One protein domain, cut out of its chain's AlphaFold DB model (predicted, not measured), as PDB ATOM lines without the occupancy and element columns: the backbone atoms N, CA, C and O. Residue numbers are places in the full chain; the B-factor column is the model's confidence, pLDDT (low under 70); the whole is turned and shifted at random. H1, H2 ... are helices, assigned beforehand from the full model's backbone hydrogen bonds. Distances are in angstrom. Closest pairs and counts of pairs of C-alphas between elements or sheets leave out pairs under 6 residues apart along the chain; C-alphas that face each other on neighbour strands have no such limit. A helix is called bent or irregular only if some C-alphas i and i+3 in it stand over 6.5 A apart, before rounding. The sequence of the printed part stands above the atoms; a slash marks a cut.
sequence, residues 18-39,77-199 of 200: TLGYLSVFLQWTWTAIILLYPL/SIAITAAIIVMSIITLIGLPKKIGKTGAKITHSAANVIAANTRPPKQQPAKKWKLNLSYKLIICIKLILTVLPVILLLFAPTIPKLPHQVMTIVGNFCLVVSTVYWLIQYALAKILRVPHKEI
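AT A GLANCE: This is residues 18 to 39 and 77 to 199 of the 200 residues of an uncharacterized protein of Candidatus Saccharibacteria bacterium (UniProt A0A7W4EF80). Three helices, H1, H3 and H4, make a loose bundle, and a long fourth helix, H2, crosses it steeply: its residues 96 to 103 pack on the start of H1, its residues 107 to 116 pack on residues 130 to 142 of H3, and its residues 77 to 94 stick out as a free arm. H4 packs on H1 and H3 and runs opposite to both, and residues 122 to 127, of which 126 and 127 belong to H3, stick out too. The printed part has 145 residues with four named helices, in the order H1, H2, H3, H4, and no named strand, and its class is all helix. The whole is loose, with a radius of gyration of the C-alphas of 19.3 A, and elongated, spanning 65 by 42 by 29 A.

HOW THE PARTS SIT: H2, residues 77 to 117, has a kink of 34 degrees near residue 94. With its residues 96 to 103 alone it touches residues 18 to 22 of H1, residues 18 to 39; the closest C-alphas are those of Thr 18 and Gly 100, 4.3 A apart, and the lines are about perpendicular at 80 degrees. With residues 107 to 116 alone H2 touches residues 130 to 142 of H3, residues 126 to 153, at a steep tilt of 52 degrees, opposite ways; the closest C-alphas, of Ala 111 and Ser 134, are 5.0 A apart. H2 is apart from H4, residues 164 to 192. H1, H3 and H4 form a bundle, three helices each touching the other two. H1 and H4 touch at a shallow tilt of 20 degrees, opposite ways, closest at the C-alphas of Gly 20 and Ser 178, 4.9 A apart. H3 and H4 are a helical hairpin at a shallow tilt of 19 degrees, closest at the C-alphas of Val 150 and Gly 171, 5.9 A apart. H1 and H3 touch at a steep tilt of 39 degrees, the same way, closest at the C-alphas of Trp 28 and Pro 149, 5.8 A apart. In H4 every O i to N i+4 pair is within hydrogen-bond range; in H1 16 of 18 are, in H2 35 of 37 and in H3 22 of 24.

IN THESE COORDINATES: H2 is 57.3 A long, from C-alpha 77 at (65.720, -50.378, -34.334); it is neither bent nor irregular, but only just: C-alphas 93 and 96 are 6.4 A apart. H1, 31.4 A, begins at C-alpha 18 at (37.633, -29.879, -37.499), has a kink of 25 degrees near residue 33 and is irregular, with C-alphas 35 and 38 7.2 A apart. H3, 40.5 A, is only just irregular, with C-alphas 146 and 149 6.6 A apart. H4, 41.8 A, ends at C-alpha 192 at (22.410, -26.223, -29.761).

THE WHOLE: The C-alphas of Ser 77 and Gln 123 are the two farthest apart, 69.9 A. Residues 40 to 76 are not printed, and C-alphas 39 and 77 are 34.9 A apart across the cut. The links H2 to H3 and H3 to H4 are short. The mean pLDDT of the printed part is 78.7; 24 residues are under 70, among them residues 94 to 97, 119 to 124 and 194 to 199.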
ATOM      1  N   THR A  18      36.280 -29.322 -37.367       79.88
ATOM      2  CA  THR A  18      37.633 -29.879 -37.499       79.88
ATOM      3  C   THR A  18      37.712 -30.946 -38.592       79.88
ATOM      4  O   THR A  18      38.646 -30.921 -39.393       79.88
ATOM      5  N   LEU A  19      36.736 -31.856 -38.655       81.12
ATOM      6  CA  LEU A  19      36.651 -32.874 -39.707       81.12
ATOM      7  C   LEU A  19      36.424 -32.245 -41.089       81.12
ATOM      8  O   LEU A  19      37.065 -32.662 -42.050       81.12
ATOM      9  N   GLY A  20      35.598 -31.198 -41.180       83.25
ATOM     10  CA  GLY A  20      35.418 -30.406 -42.399       83.25
ATOM     11  C   GLY A  20      36.730 -29.786 -42.883       83.25
ATOM     12  O   GLY A  20      37.113 -29.976 -44.034       83.25
ATOM     13  N   TYR A  21      37.475 -29.118 -41.996       82.31
ATOM     14  CA  TYR A  21      38.787 -28.552 -42.337       82.31
ATOM     15  C   TYR A  21      39.812 -29.611 -42.746       82.31
ATOM     16  O   TYR A  21      40.571 -29.388 -43.687       82.31
ATOM     17  N   LEU A  22      39.841 -30.754 -42.056       82.31
ATOM     18  CA  LEU A  22      40.732 -31.860 -42.401       82.31
ATOM     19  C   LEU A  22      40.401 -32.426 -43.785       82.31
ATOM     20  O   LEU A  22      41.301 -32.639 -44.589       82.31
ATOM     21  N   SER A  23      39.115 -32.619 -44.073       84.50
ATOM     22  CA  SER A  23      38.637 -33.096 -45.371       84.50
ATOM     23  C   SER A  23      39.020 -32.133 -46.500       84.50
ATOM     24  O   SER A  23      39.595 -32.558 -47.500       84.50
ATOM     25  N   VAL A  24      38.826 -30.822 -46.305       85.88
ATOM     26  CA  VAL A  24      39.259 -29.796 -47.269       85.88
ATOM     27  C   VAL A  24      40.780 -29.816 -47.454       85.88
ATOM     28  O   VAL A  24      41.258 -29.760 -48.582       85.88
ATOM     29  N   PHE A  25      41.562 -29.951 -46.380       84.44
ATOM     30  CA  PHE A  25      43.019 -30.071 -46.476       84.44
ATOM     31  C   PHE A  25      43.454 -31.301 -47.291       84.44
ATOM     32  O   PHE A  25      44.328 -31.194 -48.154       84.44
ATOM     33  N   LEU A  26      42.824 -32.456 -47.065       83.94
ATOM     34  CA  LEU A  26      43.081 -33.670 -47.843       83.94
ATOM     35  C   LEU A  26      42.703 -33.482 -49.315       83.94
ATOM     36  O   LEU A  26      43.456 -33.884 -50.199       83.94
ATOM     37  N   GLN A  27      41.586 -32.809 -49.586       87.62
ATOM     38  CA  GLN A  27      41.135 -32.494 -50.939       87.62
ATOM     39  C   GLN A  27      42.121 -31.579 -51.685       87.62
ATOM     40  O   GLN A  27      42.441 -31.825 -52.851       87.62
ATOM     41  N   TRP A  28      42.644 -30.552 -51.010       89.81
ATOM     42  CA  TRP A  28      43.707 -29.695 -51.544       89.81
ATOM     43  C   TRP A  28      44.999 -30.471 -51.782       89.81
ATOM     44  O   TRP A  28      45.625 -30.292 -52.821       89.81
ATOM     45  N   THR A  29      45.370 -31.362 -50.861       86.12
ATOM     46  CA  THR A  29      46.559 -32.216 -50.995       86.12
ATOM     47  C   THR A  29      46.450 -33.127 -52.217       86.12
ATOM     48  O   THR A  29      47.363 -33.172 -53.037       86.12
ATOM     49  N   TRP A  30      45.307 -33.799 -52.384       89.75
ATOM     50  CA  TRP A  30      45.016 -34.641 -53.546       89.75
ATOM     51  C   TRP A  30      45.133 -33.862 -54.858       89.75
ATOM     52  O   TRP A  30      45.832 -34.277 -55.781       89.75
ATOM     53  N   THR A  31      44.505 -32.688 -54.907       88.69
ATOM     54  CA  THR A  31      44.527 -31.810 -56.084       88.69
ATOM     55  C   THR A  31      45.939 -31.317 -56.394       88.69
ATOM     56  O   THR A  31      46.367 -31.355 -57.545       88.69
ATOM     57  N   ALA A  32      46.695 -30.906 -55.372       87.19
ATOM     58  CA  ALA A  32      48.069 -30.448 -55.525       87.19
ATOM     59  C   ALA A  32      48.978 -31.555 -56.071       87.19
ATOM     60  O   ALA A  32      49.724 -31.304 -57.009       87.19
ATOM     61  N   ILE A  33      48.888 -32.782 -55.547       86.25
ATOM     62  CA  ILE A  33      49.697 -33.913 -56.033       86.25
ATOM     63  C   ILE A  33      49.446 -34.170 -57.525       86.25
ATOM     64  O   ILE A  33      50.397 -34.376 -58.276       86.25
ATOM     65  N   ILE A  34      48.186 -34.119 -57.965       87.06
ATOM     66  CA  ILE A  34      47.826 -34.338 -59.373       87.06
ATOM     67  C   ILE A  34      48.338 -33.198 -60.260       87.06
ATOM     68  O   ILE A  34      48.947 -33.455 -61.296       87.06
ATOM     69  N   LEU A  35      48.143 -31.941 -59.856       86.44
ATOM     70  CA  LEU A  35      48.594 -30.785 -60.637       86.44
ATOM     71  C   LEU A  35      50.117 -30.661 -60.699       86.44
ATOM     72  O   LEU A  35      50.655 -30.222 -61.711       86.44
ATOM     73  N   LEU A  36      50.814 -31.049 -59.631       85.31
ATOM     74  CA  LEU A  36      52.273 -31.011 -59.554       85.31
ATOM     75  C   LEU A  36      52.929 -32.238 -60.207       85.31
ATOM     76  O   LEU A  36      54.148 -32.251 -60.359       85.31
ATOM     77  N   TYR A  37      52.158 -33.248 -60.631       83.50
ATOM     78  CA  TYR A  37      52.683 -34.449 -61.289       83.50
ATOM     79  C   TYR A  37      53.682 -34.156 -62.431       83.50
ATOM     80  O   TYR A  37      54.750 -34.773 -62.439       83.50
ATOM     81  N   PRO A  38      53.431 -33.201 -63.350       80.38
ATOM     82  CA  PRO A  38      54.380 -32.873 -64.414       80.38
ATOM     83  C   PRO A  38      55.718 -32.339 -63.891       80.38
ATOM     84  O   PRO A  38      56.757 -32.604 -64.488       80.38
ATOM     85  N   LEU A  39      55.728 -31.634 -62.754       78.19
ATOM     86  CA  LEU A  39      56.965 -31.124 -62.155       78.19
ATOM     87  C   LEU A  39      57.837 -32.262 -61.617       78.19
ATOM     88  O   LEU A  39      59.058 -32.208 -61.752       78.19
ATOM     89  N   SER A  77      66.546 -50.564 -33.134       78.94
ATOM     90  CA  SER A  77      65.720 -50.378 -34.334       78.94
ATOM     91  C   SER A  77      64.222 -50.546 -34.051       78.94
ATOM     92  O   SER A  77      63.407 -49.746 -34.521       78.94
ATOM     93  N   ILE A  78      63.855 -51.525 -33.219       87.56
ATOM     94  CA  ILE A  78      62.476 -51.747 -32.775       87.56
ATOM     95  C   ILE A  78      62.012 -50.568 -31.916       87.56
ATOM     96  O   ILE A  78      60.918 -50.051 -32.137       87.56
ATOM     97  N   ALA A  79      62.850 -50.090 -30.992       88.81
ATOM     98  CA  ALA A  79      62.533 -48.946 -30.139       88.81
ATOM     99  C   ALA A  79      62.313 -47.660 -30.952       88.81
ATOM    100  O   ALA A  79      61.328 -46.954 -30.734       88.81
ATOM    101  N   ILE A  80      63.179 -47.381 -31.932       89.50
ATOM    102  CA  ILE A  80      63.033 -46.232 -32.839       89.50
ATOM    103  C   ILE A  80      61.756 -46.370 -33.671       89.50
ATOM    104  O   ILE A  80      60.982 -45.419 -33.771       89.50
ATOM    105  N   THR A  81      61.494 -47.553 -34.228       87.06
ATOM    106  CA  THR A  81      60.288 -47.797 -35.032       87.06
ATOM    107  C   THR A  81      59.023 -47.602 -34.196       87.06
ATOM    108  O   THR A  81      58.105 -46.899 -34.618       87.06
ATOM    109  N   ALA A  82      58.991 -48.141 -32.976       87.06
ATOM    110  CA  ALA A  82      57.889 -47.947 -32.041       87.06
ATOM    111  C   ALA A  82      57.707 -46.464 -31.679       87.06
ATOM    112  O   ALA A  82      56.582 -45.965 -31.697       87.06
ATOM    113  N   ALA A  83      58.797 -45.734 -31.423       86.12
ATOM    114  CA  ALA A  83      58.748 -44.301 -31.146       86.12
ATOM    115  C   ALA A  83      58.180 -43.507 -32.333       86.12
ATOM    116  O   ALA A  83      57.318 -42.648 -32.135       86.12
ATOM    117  N   ILE A  84      58.590 -43.826 -33.565       87.25
ATOM    118  CA  ILE A  84      58.055 -43.204 -34.784       87.25
ATOM    119  C   ILE A  84      56.560 -43.502 -34.928       87.25
ATOM    120  O   ILE A  84      55.793 -42.584 -35.215       87.25
ATOM    121  N   ILE A  85      56.116 -44.739 -34.687       86.00
ATOM    122  CA  ILE A  85      54.692 -45.111 -34.741       86.00
ATOM    123  C   ILE A  85      53.891 -44.333 -33.689       86.00
ATOM    124  O   ILE A  85      52.872 -43.725 -34.019       86.00
ATOM    125  N   VAL A  86      54.361 -44.284 -32.441       83.38
ATOM    126  CA  VAL A  86      53.689 -43.556 -31.353       83.38
ATOM    127  C   VAL A  86      53.609 -42.058 -31.663       83.38
ATOM    128  O   VAL A  86      52.534 -41.462 -31.568       83.38
ATOM    129  N   MET A  87      54.711 -41.451 -32.106       73.69
ATOM    130  CA  MET A  87      54.741 -40.048 -32.528       73.69
ATOM    131  C   MET A  87      53.825 -39.796 -33.727       73.69
ATOM    132  O   MET A  87      53.133 -38.776 -33.769       73.69
ATOM    133  N   SER A  88      53.754 -40.737 -34.667       72.06
ATOM    134  CA  SER A  88      52.844 -40.672 -35.813       72.06
ATOM    135  C   SER A  88      51.386 -40.702 -35.362       72.06
ATOM    136  O   SER A  88      50.603 -39.886 -35.827       72.06
ATOM    137  N   ILE A  89      51.014 -41.549 -34.399       77.06
ATOM    138  CA  ILE A  89      49.647 -41.609 -33.850       77.06
ATOM    139  C   ILE A  89      49.302 -40.316 -33.102       77.06
ATOM    140  O   ILE A  89      48.240 -39.729 -33.325       77.06
ATOM    141  N   ILE A  90      50.202 -39.832 -32.239       74.56
ATOM    142  CA  ILE A  90      49.995 -38.590 -31.477       74.56
ATOM    143  C   ILE A  90      49.829 -37.404 -32.427       74.56
ATOM    144  O   ILE A  90      48.926 -36.578 -32.247       74.56
ATOM    145  N   THR A  91      50.674 -37.317 -33.453       66.94
ATOM    146  CA  THR A  91      50.551 -36.278 -34.475       66.94
ATOM    147  C   THR A  91      49.269 -36.458 -35.278       66.94
ATOM    148  O   THR A  91      48.558 -35.471 -35.426       66.94
ATOM    149  N   LEU A  92      48.876 -37.674 -35.669       66.56
ATOM    150  CA  LEU A  92      47.605 -37.935 -36.361       66.56
ATOM    151  C   LEU A  92      46.384 -37.466 -35.563       66.56
ATOM    152  O   LEU A  92      45.421 -36.977 -36.146       66.56
ATOM    153  N   ILE A  93      46.406 -37.594 -34.236       71.88
ATOM    154  CA  ILE A  93      45.298 -37.175 -33.364       71.88
ATOM    155  C   ILE A  93      45.347 -35.663 -33.088       71.88
ATOM    156  O   ILE A  93      44.310 -34.995 -32.978       71.88
ATOM    157  N   GLY A  94      46.546 -35.090 -32.962       63.78
ATOM    158  CA  GLY A  94      46.749 -33.663 -32.701       63.78
ATOM    159  C   GLY A  94      46.584 -32.774 -33.937       63.78
ATOM    160  O   GLY A  94      46.182 -31.611 -33.817       63.78
ATOM    161  N   LEU A  95      46.870 -33.315 -35.118       68.44
ATOM    162  CA  LEU A  95      46.880 -32.607 -36.391       68.44
ATOM    163  C   LEU A  95      45.489 -32.097 -36.799       68.44
ATOM    164  O   LEU A  95      45.399 -30.904 -37.082       68.44
ATOM    165  N   PRO A  96      44.390 -32.877 -36.705       64.44
ATOM    166  CA  PRO A  96      43.044 -32.380 -36.965       64.44
ATOM    167  C   PRO A  96      42.743 -31.155 -36.105       64.44
ATOM    168  O   PRO A  96      42.361 -30.109 -36.619       64.44
ATOM    169  N   LYS A  97      43.020 -31.219 -34.795       67.75
ATOM    170  CA  LYS A  97      42.770 -30.094 -33.879       67.75
ATOM    171  C   LYS A  97      43.578 -28.849 -34.245       67.75
ATOM    172  O   LYS A  97      43.054 -27.741 -34.120       67.75
ATOM    173  N   LYS A  98      44.841 -29.006 -34.653       74.06
ATOM    174  CA  LYS A  98      45.685 -27.881 -35.090       74.06
ATOM    175  C   LYS A  98      45.191 -27.301 -36.417       74.06
ATOM    176  O   LYS A  98      45.030 -26.088 -36.501       74.06
ATOM    177  N   ILE A  99      44.874 -28.145 -37.400       72.31
ATOM    178  CA  ILE A  99      44.334 -27.735 -38.704       72.31
ATOM    179  C   ILE A  99      42.999 -27.004 -38.526       72.31
ATOM    180  O   ILE A  99      42.843 -25.906 -39.047       72.31
ATOM    181  N   GLY A 100      42.074 -27.542 -37.725       71.12
ATOM    182  CA  GLY A 100      40.781 -26.909 -37.457       71.12
ATOM    183  C   GLY A 100      40.915 -25.543 -36.776       71.12
ATOM    184  O   GLY A 100      40.294 -24.573 -37.205       71.12
ATOM    185  N   LYS A 101      41.784 -25.424 -35.760       73.25
ATOM    186  CA  LYS A 101      42.076 -24.141 -35.085       73.25
ATOM    187  C   LYS A 101      42.668 -23.105 -36.033       73.25
ATOM    188  O   LYS A 101      42.232 -21.954 -36.037       73.25
ATOM    189  N   THR A 102      43.685 -23.501 -36.791       74.94
ATOM    190  CA  THR A 102      44.403 -22.604 -37.699       74.94
ATOM    191  C   THR A 102      43.513 -22.196 -38.867       74.94
ATOM    192  O   THR A 102      43.417 -21.006 -39.159       74.94
ATOM    193  N   GLY A 103      42.792 -23.149 -39.463       67.06
ATOM    194  CA  GLY A 103      41.805 -22.901 -40.511       67.06
ATOM    195  C   GLY A 103      40.740 -21.910 -40.053       67.06
ATOM    196  O   GLY A 103      40.552 -20.880 -40.696       67.06
ATOM    197  N   ALA A 104      40.135 -22.138 -38.884       77.56
ATOM    198  CA  ALA A 104      39.182 -21.197 -38.300       77.56
ATOM    199  C   ALA A 104      39.805 -19.813 -38.073       77.56
ATOM    200  O   ALA A 104      39.214 -18.811 -38.468       77.56
ATOM    201  N   LYS A 105      41.013 -19.725 -37.501       80.44
ATOM    202  CA  LYS A 105      41.690 -18.436 -37.282       80.44
ATOM    203  C   LYS A 105      41.870 -17.659 -38.589       80.44
ATOM    204  O   LYS A 105      41.582 -16.465 -38.616       80.44
ATOM    205  N   ILE A 106      42.299 -18.325 -39.660       78.44
ATOM    206  CA  ILE A 106      42.493 -17.703 -40.976       78.44
ATOM    207  C   ILE A 106      41.148 -17.254 -41.558       78.44
ATOM    208  O   ILE A 106      41.013 -16.093 -41.943       78.44
ATOM    209  N   THR A 107      40.131 -18.124 -41.559       78.06
ATOM    210  CA  THR A 107      38.805 -17.798 -42.109       78.06
ATOM    211  C   THR A 107      38.135 -16.648 -41.351       78.06
ATOM    212  O   THR A 107      37.623 -15.714 -41.968       78.06
ATOM    213  N   HIS A 108      38.164 -16.679 -40.015       77.94
ATOM    214  CA  HIS A 108      37.609 -15.614 -39.172       77.94
ATOM    215  C   HIS A 108      38.387 -14.301 -39.330       77.94
ATOM    216  O   HIS A 108      37.773 -13.237 -39.363       77.94
ATOM    217  N   SER A 109      39.718 -14.355 -39.461       76.69
ATOM    218  CA  SER A 109      40.544 -13.165 -39.709       76.69
ATOM    219  C   SER A 109      40.193 -12.511 -41.047       76.69
ATOM    220  O   SER A 109      39.875 -11.323 -41.083       76.69
ATOM    221  N   ALA A 110      40.147 -13.298 -42.127       73.12
ATOM    222  CA  ALA A 110      39.773 -12.815 -43.455       73.12
ATOM    223  C   ALA A 110      38.369 -12.187 -43.455       73.12
ATOM    224  O   ALA A 110      38.185 -11.066 -43.929       73.12
ATOM    225  N   ALA A 111      37.390 -12.860 -42.842       73.44
ATOM    226  CA  ALA A 111      36.032 -12.338 -42.731       73.44
ATOM    227  C   ALA A 111      35.961 -11.027 -41.930       73.44
ATOM    228  O   ALA A 111      35.222 -10.119 -42.308       73.44
ATOM    229  N   ASN A 112      36.737 -10.899 -40.850       74.50
ATOM    230  CA  ASN A 112      36.769  -9.681 -40.040       74.50
ATOM    231  C   ASN A 112      37.417  -8.498 -40.768       74.50
ATOM    232  O   ASN A 112      36.916  -7.385 -40.636       74.50
ATOM    233  N   VAL A 113      38.479  -8.721 -41.551       76.75
ATOM    234  CA  VAL A 113      39.101  -7.669 -42.377       76.75
ATOM    235  C   VAL A 113      38.112  -7.156 -43.423       76.75
ATOM    236  O   VAL A 113      37.898  -5.949 -43.536       76.75
ATOM    237  N   ILE A 114      37.436  -8.068 -44.128       70.56
ATOM    238  CA  ILE A 114      36.428  -7.702 -45.130       70.56
ATOM    239  C   ILE A 114      35.278  -6.931 -44.461       70.56
ATOM    240  O   ILE A 114      34.932  -5.832 -44.898       70.56
ATOM    241  N   ALA A 115      34.734  -7.440 -43.350       72.19
ATOM    242  CA  ALA A 115      33.642  -6.790 -42.623       72.19
ATOM    243  C   ALA A 115      34.031  -5.438 -41.990       72.19
ATOM    244  O   ALA A 115      33.165  -4.582 -41.792       72.19
ATOM    245  N   ALA A 116      35.309  -5.221 -41.664       70.81
ATOM    246  CA  ALA A 116      35.807  -3.940 -41.164       70.81
ATOM    247  C   ALA A 116      35.816  -2.861 -42.256       70.81
ATOM    248  O   ALA A 116      35.432  -1.725 -41.975       70.81
ATOM    249  N   ASN A 117      36.161  -3.240 -43.489       72.88
ATOM    250  CA  ASN A 117      36.205  -2.345 -44.649       72.88
ATOM    251  C   ASN A 117      34.824  -2.080 -45.272       72.88
ATOM    252  O   ASN A 117      34.681  -1.189 -46.107       72.88
ATOM    253  N   THR A 118      33.790  -2.816 -44.859       73.25
ATOM    254  CA  THR A 118      32.431  -2.629 -45.378       73.25
ATOM    255  C   THR A 118      31.647  -1.651 -44.492       73.25
ATOM    256  O   THR A 118      31.540  -1.842 -43.275       73.25
ATOM    257  N   ARG A 119      31.067  -0.593 -45.077       69.38
ATOM    258  CA  ARG A 119      30.230   0.361 -44.325       69.38
ATOM    259  C   ARG A 119      28.859  -0.260 -44.004       69.38
ATOM    260  O   ARG A 119      28.227  -0.797 -44.912       69.38
ATOM    261  N   PRO A 120      28.382  -0.187 -42.746       65.88
ATOM    262  CA  PRO A 120      27.056  -0.676 -42.394       65.88
ATOM    263  C   PRO A 120      25.964   0.167 -43.076       65.88
ATOM    264  O   PRO A 120      26.118   1.387 -43.183       65.88
ATOM    265  N   PRO A 121      24.846  -0.446 -43.501       67.00
ATOM    266  CA  PRO A 121      23.683   0.282 -43.990       67.00
ATOM    267  C   PRO A 121      23.159   1.246 -42.923       67.00
ATOM    268  O   PRO A 121      23.137   0.910 -41.737       67.00
ATOM    269  N   LYS A 122      22.664   2.412 -43.357       58.97
ATOM    270  CA  LYS A 122      22.188   3.518 -42.500       58.97
ATOM    271  C   LYS A 122      21.132   3.108 -41.453       58.97
ATOM    272  O   LYS A 122      20.953   3.812 -40.471       58.97
ATOM    273  N   GLN A 123      20.447   1.979 -41.654       60.09
ATOM    274  CA  GLN A 123      19.309   1.514 -40.850       60.09
ATOM    275  C   GLN A 123      19.636   0.381 -39.858       60.09
ATOM    276  O   GLN A 123      18.726  -0.116 -39.197       60.09
ATOM    277  N   GLN A 124      20.891  -0.075 -39.738       61.41
ATOM    278  CA  GLN A 124      21.217  -1.211 -38.864       61.41
ATOM    279  C   GLN A 124      22.285  -0.904 -37.810       61.41
ATOM    280  O   GLN A 124      23.284  -0.245 -38.105       61.41
ATOM    281  N   PRO A 125      22.145  -1.447 -36.581       70.25
ATOM    282  CA  PRO A 125      23.174  -1.317 -35.562       70.25
ATOM    283  C   PRO A 125      24.459  -2.010 -36.034       70.25
ATOM    284  O   PRO A 125      24.506  -3.240 -36.171       70.25
ATOM    285  N   ALA A 126      25.515  -1.215 -36.239       66.25
ATOM    286  CA  ALA A 126      26.779  -1.631 -36.852       66.25
ATOM    287  C   ALA A 126      27.366  -2.918 -36.243       66.25
ATOM    288  O   ALA A 126      27.905  -3.758 -36.958       66.25
ATOM    289  N   LYS A 127      27.210  -3.121 -34.929       67.81
ATOM    290  CA  LYS A 127      27.719  -4.300 -34.213       67.81
ATOM    291  C   LYS A 127      27.014  -5.606 -34.608       67.81
ATOM    292  O   LYS A 127      27.687  -6.617 -34.791       67.81
ATOM    293  N   LYS A 128      25.679  -5.605 -34.740       67.50
ATOM    294  CA  LYS A 128      24.909  -6.808 -35.125       67.50
ATOM    295  C   LYS A 128      25.062  -7.102 -36.617       67.50
ATOM    296  O   LYS A 128      25.220  -8.263 -36.988       67.50
ATOM    297  N   TRP A 129      25.084  -6.058 -37.450       71.12
ATOM    298  CA  TRP A 129      25.292  -6.201 -38.892       71.12
ATOM    299  C   TRP A 129      26.676  -6.772 -39.217       71.12
ATOM    300  O   TRP A 129      26.755  -7.782 -39.911       71.12
ATOM    301  N   LYS A 130      27.751  -6.215 -38.636       67.19
ATOM    302  CA  LYS A 130      29.119  -6.729 -38.832       67.19
ATOM    303  C   LYS A 130      29.249  -8.193 -38.408       67.19
ATOM    304  O   LYS A 130      29.879  -8.972 -39.107       67.19
ATOM    305  N   LEU A 131      28.598  -8.591 -37.311       67.69
ATOM    306  CA  LEU A 131      28.589  -9.985 -36.858       67.69
ATOM    307  C   LEU A 131      27.922 -10.940 -37.852       67.69
ATOM    308  O   LEU A 131      28.458 -12.012 -38.125       67.69
ATOM    309  N   ASN A 132      26.767 -10.554 -38.392       71.31
ATOM    310  CA  ASN A 132      26.056 -11.366 -39.376       71.31
ATOM    311  C   ASN A 132      26.796 -11.399 -40.726       71.31
ATOM    312  O   ASN A 132      26.813 -12.423 -41.404       71.31
ATOM    313  N   LEU A 133      27.449 -10.294 -41.098       71.00
ATOM    314  CA  LEU A 133      28.267 -10.209 -42.303       71.00
ATOM    315  C   LEU A 133      29.512 -11.099 -42.201       71.00
ATOM    316  O   LEU A 133      29.724 -11.921 -43.087       71.00
ATOM    317  N   SER A 134      30.276 -11.012 -41.104       71.44
ATOM    318  CA  SER A 134      31.419 -11.904 -40.855       71.44
ATOM    319  C   SER A 134      30.998 -13.372 -40.910       71.44
ATOM    320  O   SER A 134      31.701 -14.193 -41.487       71.44
ATOM    321  N   TYR A 135      29.824 -13.710 -40.370       71.94
ATOM    322  CA  TYR A 135      29.299 -15.072 -40.426       71.94
ATOM    323  C   TYR A 135      29.037 -15.560 -41.857       71.94
ATOM    324  O   TYR A 135      29.499 -16.637 -42.237       71.94
ATOM    325  N   LYS A 136      28.339 -14.759 -42.671       76.56
ATOM    326  CA  LYS A 136      28.094 -15.089 -44.083       76.56
ATOM    327  C   LYS A 136      29.400 -15.200 -44.869       76.56
ATOM    328  O   LYS A 136      29.551 -16.129 -45.653       76.56
ATOM    329  N   LEU A 137      30.359 -14.312 -44.608       78.50
ATOM    330  CA  LEU A 137      31.686 -14.352 -45.226       78.50
ATOM    331  C   LEU A 137      32.446 -15.632 -44.872       78.50
ATOM    332  O   LEU A 137      33.025 -16.243 -45.761       78.50
ATOM    333  N   ILE A 138      32.403 -16.082 -43.615       78.12
ATOM    334  CA  ILE A 138      33.029 -17.349 -43.200       78.12
ATOM    335  C   ILE A 138      32.443 -18.524 -43.986       78.12
ATOM    336  O   ILE A 138      33.197 -19.371 -44.464       78.12
ATOM    337  N   ILE A 139      31.118 -18.570 -44.151       79.25
ATOM    338  CA  ILE A 139      30.454 -19.620 -44.936       79.25
ATOM    339  C   ILE A 139      30.885 -19.544 -46.403       79.25
ATOM    340  O   ILE A 139      31.278 -20.563 -46.965       79.25
ATOM    341  N   CYS A 140      30.874 -18.353 -47.007       80.94
ATOM    342  CA  CYS A 140      31.308 -18.174 -48.393       80.94
ATOM    343  C   CYS A 140      32.765 -18.603 -48.594       80.94
ATOM    344  O   CYS A 140      33.050 -19.343 -49.527       80.94
ATOM    345  N   ILE A 141      33.677 -18.204 -47.702       82.44
ATOM    346  CA  ILE A 141      35.091 -18.592 -47.778       82.44
ATOM    347  C   ILE A 141      35.235 -20.116 -47.673       82.44
ATOM    348  O   ILE A 141      35.962 -20.707 -48.469       82.44
ATOM    349  N   LYS A 142      34.522 -20.768 -46.742       83.81
ATOM    350  CA  LYS A 142      34.530 -22.236 -46.612       83.81
ATOM    351  C   LYS A 142      34.033 -22.920 -47.886       83.81
ATOM    352  O   LYS A 142      34.676 -23.857 -48.351       83.81
ATOM    353  N   LEU A 143      32.931 -22.445 -48.468       84.31
ATOM    354  CA  LEU A 143      32.377 -23.001 -49.705       84.31
ATOM    355  C   LEU A 143      33.332 -22.815 -50.887       84.31
ATOM    356  O   LEU A 143      33.625 -23.788 -51.575       84.31
ATOM    357  N   ILE A 144      33.881 -21.613 -51.074       86.50
ATOM    358  CA  ILE A 144      34.849 -21.331 -52.143       86.50
ATOM    359  C   ILE A 144      36.070 -22.244 -52.003       86.50
ATOM    360  O   ILE A 144      36.439 -22.915 -52.960       86.50
ATOM    361  N   LEU A 145      36.655 -22.344 -50.804       86.31
ATOM    362  CA  LEU A 145      37.813 -23.210 -50.550       86.31
ATOM    363  C   LEU A 145      37.518 -24.704 -50.726       86.31
ATOM    364  O   LEU A 145      38.448 -25.468 -50.969       86.31
ATOM    365  N   THR A 146      36.258 -25.119 -50.578       88.50
ATOM    366  CA  THR A 146      35.832 -26.516 -50.752       88.50
ATOM    367  C   THR A 146      35.570 -26.838 -52.227       88.50
ATOM    368  O   THR A 146      35.915 -27.922 -52.684       88.50
ATOM    369  N   VAL A 147      35.002 -25.904 -52.995       88.50
ATOM    370  CA  VAL A 147      34.682 -26.098 -54.421       88.50
ATOM    371  C   VAL A 147      35.911 -25.910 -55.317       88.50
ATOM    372  O   VAL A 147      36.078 -26.637 -56.296       88.50
ATOM    373  N   LEU A 148      36.800 -24.977 -54.967       89.56
ATOM    374  CA  LEU A 148      37.959 -24.606 -55.781       89.56
ATOM    375  C   LEU A 148      38.862 -25.795 -56.183       89.56
ATOM    376  O   LEU A 148      39.189 -25.883 -57.364       89.56
ATOM    377  N   PRO A 149      39.215 -26.752 -55.301       87.06
ATOM    378  CA  PRO A 149      40.020 -27.910 -55.693       87.06
ATOM    379  C   PRO A 149      39.370 -28.775 -56.779       87.06
ATOM    380  O   PRO A 149      40.063 -29.277 -57.655       87.06
ATOM    381  N   VAL A 150      38.041 -28.933 -56.765       87.56
ATOM    382  CA  VAL A 150      37.338 -29.722 -57.796       87.56
ATOM    383  C   VAL A 150      37.373 -29.009 -59.141       87.56
ATOM    384  O   VAL A 150      37.590 -29.652 -60.161       87.56
ATOM    385  N   ILE A 151      37.221 -27.681 -59.144       88.56
ATOM    386  CA  ILE A 151      37.370 -26.877 -60.363       88.56
ATOM    387  C   ILE A 151      38.792 -27.025 -60.912       88.56
ATOM    388  O   ILE A 151      38.969 -27.250 -62.104       88.56
ATOM    389  N   LEU A 152      39.803 -26.950 -60.044       87.81
ATOM    390  CA  LEU A 152      41.202 -27.119 -60.432       87.81
ATOM    391  C   LEU A 152      41.497 -28.516 -61.002       87.81
ATOM    392  O   LEU A 152      42.271 -28.628 -61.948       87.81
ATOM    393  N   LEU A 153      40.848 -29.566 -60.487       86.81
ATOM    394  CA  LEU A 153      40.961 -30.924 -61.032       86.81
ATOM    395  C   LEU A 153      40.429 -31.053 -62.468       86.81
ATOM    396  O   LEU A 153      40.847 -31.972 -63.161       86.81
ATOM    397  N   LEU A 154      39.565 -30.151 -62.950       84.25
ATOM    398  CA  LEU A 154      39.141 -30.146 -64.360       84.25
ATOM    399  C   LEU A 154      40.284 -29.776 -65.315       84.25
ATOM    400  O   LEU A 154      40.236 -30.118 -66.492       84.25
ATOM    401  N   PHE A 155      41.313 -29.099 -64.804       85.38
ATOM    402  CA  PHE A 155      42.526 -28.738 -65.538       85.38
ATOM    403  C   PHE A 155      43.680 -29.710 -65.247       85.38
ATOM    404  O   PHE A 155      44.841 -29.395 -65.514       85.38
ATOM    405  N   ALA A 156      43.385 -30.872 -64.654       81.50
ATOM    406  CA  ALA A 156      44.398 -31.845 -64.287       81.50
ATOM    407  C   ALA A 156      45.103 -32.429 -65.524       81.50
ATOM    408  O   ALA A 156      44.447 -32.797 -66.502       81.50
ATOM    409  N   PRO A 157      46.439 -32.577 -65.480       78.81
ATOM    410  CA  PRO A 157      47.183 -33.237 -66.542       78.81
ATOM    411  C   PRO A 157      46.856 -34.735 -66.585       78.81
ATOM    412  O   PRO A 157      46.605 -35.376 -65.563       78.81
ATOM    413  N   THR A 158      46.910 -35.326 -67.777       79.12
ATOM    414  CA  THR A 158      46.727 -36.771 -67.954       79.12
ATOM    415  C   THR A 158      47.898 -37.546 -67.354       79.12
ATOM    416  O   THR A 158      49.048 -37.347 -67.746       79.12
ATOM    417  N   ILE A 159      47.604 -38.472 -66.437       81.31
ATOM    418  CA  ILE A 159      48.597 -39.352 -65.811       81.31
ATOM    419  C   ILE A 159      48.452 -40.763 -66.409       81.31
ATOM    420  O   ILE A 159      47.394 -41.369 -66.250       81.31
ATOM    421  N   PRO A 160      49.494 -41.345 -67.038       75.94
ATOM    422  CA  PRO A 160      49.389 -42.606 -67.790       75.94
ATOM    423  C   PRO A 160      48.872 -43.816 -66.996       75.94
ATOM    424  O   PRO A 160      48.351 -44.761 -67.574       75.94
ATOM    425  N   LYS A 161      49.036 -43.802 -65.667       77.69
ATOM    426  CA  LYS A 161      48.651 -44.897 -64.760       77.69
ATOM    427  C   LYS A 161      47.449 -44.570 -63.870       77.69
ATOM    428  O   LYS A 161      47.067 -45.402 -63.053       77.69
ATOM    429  N   LEU A 162      46.873 -43.373 -63.995       79.06
ATOM    430  CA  LEU A 162      45.740 -42.946 -63.181       79.06
ATOM    431  C   LEU A 162      44.641 -42.397 -64.101       79.06
ATOM    432  O   LEU A 162      44.807 -41.320 -64.671       79.06
ATOM    433  N   PRO A 163      43.516 -43.114 -64.266       86.12
ATOM    434  CA  PRO A 163      42.410 -42.631 -65.079       86.12
ATOM    435  C   PRO A 163      41.826 -41.331 -64.516       86.12
ATOM    436  O   PRO A 163      41.628 -41.199 -63.306       86.12
ATOM    437  N   HIS A 164      41.452 -40.403 -65.400       82.00
ATOM    438  CA  HIS A 164      40.825 -39.130 -65.016       82.00
ATOM    439  C   HIS A 164      39.517 -39.331 -64.219       82.00
ATOM    440  O   HIS A 164      39.171 -38.548 -63.333       82.00
ATOM    441  N   GLN A 165      38.802 -40.432 -64.477       83.12
ATOM    442  CA  GLN A 165      37.627 -40.832 -63.698       83.12
ATOM    443  C   GLN A 165      37.961 -41.056 -62.217       83.12
ATOM    444  O   GLN A 165      37.234 -40.590 -61.349       83.12
ATOM    445  N   VAL A 166      39.087 -41.700 -61.899       85.12
ATOM    446  CA  VAL A 166      39.488 -41.935 -60.503       85.12
ATOM    447  C   VAL A 166      39.843 -40.613 -59.821       85.12
ATOM    448  O   VAL A 166      39.397 -40.360 -58.701       85.12
ATOM    449  N   MET A 167      40.576 -39.732 -60.512       85.25
ATOM    450  CA  MET A 167      40.934 -38.400 -59.998       85.25
ATOM    451  C   MET A 167      39.699 -37.588 -59.596       85.25
ATOM    452  O   MET A 167      39.653 -37.014 -58.503       85.25
ATOM    453  N   THR A 168      38.692 -37.576 -60.472       84.44
ATOM    454  CA  THR A 168      37.447 -36.820 -60.293       84.44
ATOM    455  C   THR A 168      36.507 -37.464 -59.278       84.44
ATOM    456  O   THR A 168      35.923 -36.742 -58.474       84.44
ATOM    457  N   ILE A 169      36.394 -38.799 -59.233       86.94
ATOM    458  CA  ILE A 169      35.601 -39.511 -58.215       86.94
ATOM    459  C   ILE A 169      36.133 -39.210 -56.813       86.94
ATOM    460  O   ILE A 169      35.354 -38.838 -55.937       86.94
ATOM    461  N   VAL A 170      37.449 -39.310 -56.602       85.00
ATOM    462  CA  VAL A 170      38.066 -39.017 -55.297       85.00
ATOM    463  C   VAL A 170      37.876 -37.543 -54.925       85.00
ATOM    464  O   VAL A 170      37.488 -37.238 -53.797       85.00
ATOM    465  N   GLY A 171      38.071 -36.623 -55.877       85.25
ATOM    466  CA  GLY A 171      37.833 -35.192 -55.664       85.25
ATOM    467  C   GLY A 171      36.385 -34.874 -55.271       85.25
ATOM    468  O   GLY A 171      36.150 -34.165 -54.291       85.25
ATOM    469  N   ASN A 172      35.413 -35.447 -55.986       86.75
ATOM    470  CA  ASN A 172      33.985 -35.266 -55.718       86.75
ATOM    471  C   ASN A 172      33.548 -35.924 -54.407       86.75
ATOM    472  O   ASN A 172      32.745 -35.352 -53.670       86.75
ATOM    473  N   PHE A 173      34.094 -37.092 -54.069       86.75
ATOM    474  CA  PHE A 173      33.840 -37.729 -52.781       86.75
ATOM    475  C   PHE A 173      34.277 -36.818 -51.625       86.75
ATOM    476  O   PHE A 173      33.485 -36.534 -50.725       86.75
ATOM    477  N   CYS A 174      35.495 -36.272 -51.690       82.38
ATOM    478  CA  CYS A 174      35.993 -35.320 -50.695       82.38
ATOM    479  C   CYS A 174      35.144 -34.038 -50.627       82.38
ATOM    480  O   CYS A 174      34.902 -33.526 -49.530       82.38
ATOM    481  N   LEU A 175      34.646 -33.542 -51.765       87.25
ATOM    482  CA  LEU A 175      33.729 -32.400 -51.818       87.25
ATOM    483  C   LEU A 175      32.430 -32.687 -51.049       87.25
ATOM    484  O   LEU A 175      32.016 -31.883 -50.206       87.25
ATOM    485  N   VAL A 176      31.799 -33.834 -51.318       87.81
ATOM    486  CA  VAL A 176      30.547 -34.251 -50.667       87.81
ATOM    487  C   VAL A 176      30.763 -34.405 -49.166       87.81
ATOM    488  O   VAL A 176      30.019 -33.823 -48.379       87.81
ATOM    489  N   VAL A 177      31.820 -35.110 -48.760       86.50
ATOM    490  CA  VAL A 177      32.155 -35.330 -47.346       86.50
ATOM    491  C   VAL A 177      32.398 -34.004 -46.617       86.50
ATOM    492  O   VAL A 177      31.809 -33.764 -45.559       86.50
ATOM    493  N   SER A 178      33.190 -33.100 -47.200       86.31
ATOM    494  CA  SER A 178      33.441 -31.768 -46.629       86.31
ATOM    495  C   SER A 178      32.143 -30.972 -46.475       86.31
ATOM    496  O   SER A 178      31.882 -30.400 -45.417       86.31
ATOM    497  N   THR A 179      31.293 -30.982 -47.506       86.19
ATOM    498  CA  THR A 179      29.997 -30.288 -47.506       86.19
ATOM    499  C   THR A 179      29.067 -30.832 -46.425       86.19
ATOM    500  O   THR A 179      28.473 -30.051 -45.679       86.19
ATOM    501  N   VAL A 180      28.989 -32.156 -46.271       87.25
ATOM    502  CA  VAL A 180      28.204 -32.808 -45.212       87.25
ATOM    503  C   VAL A 180      28.700 -32.392 -43.827       87.25
ATOM    504  O   VAL A 180      27.884 -32.033 -42.976       87.25
ATOM    505  N   TYR A 181      30.014 -32.346 -43.591       86.38
ATOM    506  CA  TYR A 181      30.553 -31.877 -42.311       86.38
ATOM    507  C   TYR A 181      30.208 -30.414 -42.018       86.38
ATOM    508  O   TYR A 181      29.809 -30.101 -40.891       86.38
ATOM    509  N   TRP A 182      30.283 -29.530 -43.017       83.56
ATOM    510  CA  TRP A 182      29.863 -28.135 -42.864       83.56
ATOM    511  C   TRP A 182      28.365 -28.010 -42.555       83.56
ATOM    512  O   TRP A 182      27.981 -27.233 -41.676       83.56
ATOM    513  N   LEU A 183      27.522 -28.803 -43.223       85.31
ATOM    514  CA  LEU A 183      26.078 -28.834 -42.986       85.31
ATOM    515  C   LEU A 183      25.743 -29.331 -41.578       85.31
ATOM    516  O   LEU A 183      24.960 -28.689 -40.876       85.31
ATOM    517  N   ILE A 184      26.366 -30.425 -41.133       85.00
ATOM    518  CA  ILE A 184      26.174 -30.967 -39.781       85.00
ATOM    519  C   ILE A 184      26.631 -29.949 -38.733       85.00
ATOM    520  O   ILE A 184      25.918 -29.709 -37.757       85.00
ATOM    521  N   GLN A 185      27.779 -29.301 -38.945       82.62
ATOM    522  CA  GLN A 185      28.264 -28.251 -38.054       82.62
ATOM    523  C   GLN A 185      27.256 -27.096 -37.946       82.62
ATOM    524  O   GLN A 185      26.952 -26.651 -36.837       82.62
ATOM    525  N   TYR A 186      26.711 -26.633 -39.075       80.62
ATOM    526  CA  TYR A 186      25.716 -25.560 -39.117       80.62
ATOM    527  C   TYR A 186      24.399 -25.969 -38.440       80.62
ATOM    528  O   TYR A 186      23.838 -25.210 -37.642       80.62
ATOM    529  N   ALA A 187      23.917 -27.184 -38.708       81.75
ATOM    530  CA  ALA A 187      22.708 -27.728 -38.100       81.75
ATOM    531  C   ALA A 187      22.859 -27.844 -36.576       81.75
ATOM    532  O   ALA A 187      22.020 -27.335 -35.831       81.75
ATOM    533  N   LEU A 188      23.967 -28.420 -36.099       79.25
ATOM    534  CA  LEU A 188      24.262 -28.532 -34.669       79.25
ATOM    535  C   LEU A 188      24.428 -27.164 -34.008       79.25
ATOM    536  O   LEU A 188      23.933 -26.963 -32.901       79.25
ATOM    537  N   ALA A 189      25.064 -26.203 -34.678       78.50
ATOM    538  CA  ALA A 189      25.187 -24.836 -34.183       78.50
ATOM    539  C   ALA A 189      23.819 -24.173 -33.962       78.50
ATOM    540  O   ALA A 189      23.597 -23.541 -32.924       78.50
ATOM    541  N   LYS A 190      22.895 -24.358 -34.916       77.75
ATOM    542  CA  LYS A 190      21.529 -23.827 -34.862       77.75
ATOM    543  C   LYS A 190      20.692 -24.518 -33.781       77.75
ATOM    544  O   LYS A 190      20.044 -23.832 -32.993       77.75
ATOM    545  N   ILE A 191      20.747 -25.850 -33.700       79.56
ATOM    546  CA  ILE A 191      19.989 -26.654 -32.724       79.56
ATOM    547  C   ILE A 191      20.485 -26.397 -31.295       79.56
ATOM    548  O   ILE A 191      19.689 -26.205 -30.375       79.56
ATOM    549  N   LEU A 192      21.804 -26.348 -31.090       74.38
ATOM    550  CA  LEU A 192      22.410 -26.223 -29.761       74.38
ATOM    551  C   LEU A 192      22.568 -24.768 -29.292       74.38
ATOM    552  O   LEU A 192      23.040 -24.555 -28.171       74.38
ATOM    553  N   ARG A 193      22.160 -23.788 -30.116       73.06
ATOM    554  CA  ARG A 193      22.277 -22.336 -29.879       73.06
ATOM    555  C   ARG A 193      23.695 -21.901 -29.482       73.06
ATOM    556  O   ARG A 193      23.867 -21.050 -28.611       73.06
ATOM    557  N   VAL A 194      24.717 -22.493 -30.102       69.38
ATOM    558  CA  VAL A 194      26.117 -22.155 -29.802       69.38
ATOM    559  C   VAL A 194      26.471 -20.819 -30.472       69.38
ATOM    560  O   VAL A 194      26.241 -20.659 -31.678       69.38
ATOM    561  N   PRO A 195      27.024 -19.838 -29.730       64.69
ATOM    562  CA  PRO A 195      27.371 -18.539 -30.291       64.69
ATOM    563  C   PRO A 195      28.409 -18.684 -31.407       64.69
ATOM    564  O   PRO A 195      29.442 -19.325 -31.244       64.69
ATOM    565  N   HIS A 196      28.156 -18.051 -32.552       64.44
ATOM    566  CA  HIS A 196      28.912 -18.296 -33.789       64.44
ATOM    567  C   HIS A 196      30.387 -17.879 -33.725       64.44
ATOM    568  O   HIS A 196      31.211 -18.394 -34.472       64.44
ATOM    569  N   LYS A 197      30.739 -17.002 -32.778       61.00
ATOM    570  CA  LYS A 197      32.131 -16.638 -32.470       61.00
ATOM    571  C   LYS A 197      32.952 -17.799 -31.901       61.00
ATOM    572  O   LYS A 197      34.174 -17.732 -31.876       61.00
ATOM    573  N   GLU A 198      32.289 -18.834 -31.392       62.72
ATOM    574  CA  GLU A 198      32.917 -19.963 -30.705       62.72
ATOM    575  C   GLU A 198      33.073 -21.213 -31.582       62.72
ATOM    576  O   GLU A 198      33.663 -22.203 -31.126       62.72
ATOM    577  N   ILE A 199      32.556 -21.137 -32.813       65.31
ATOM    578  CA  ILE A 199      32.461 -22.217 -33.791       65.31
ATOM    579  C   ILE A 199      33.649 -22.148 -34.745       65.31
ATOM    580  O   ILE A 199      33.967 -21.077 -35.275       65.31
TER     581      ILE A 199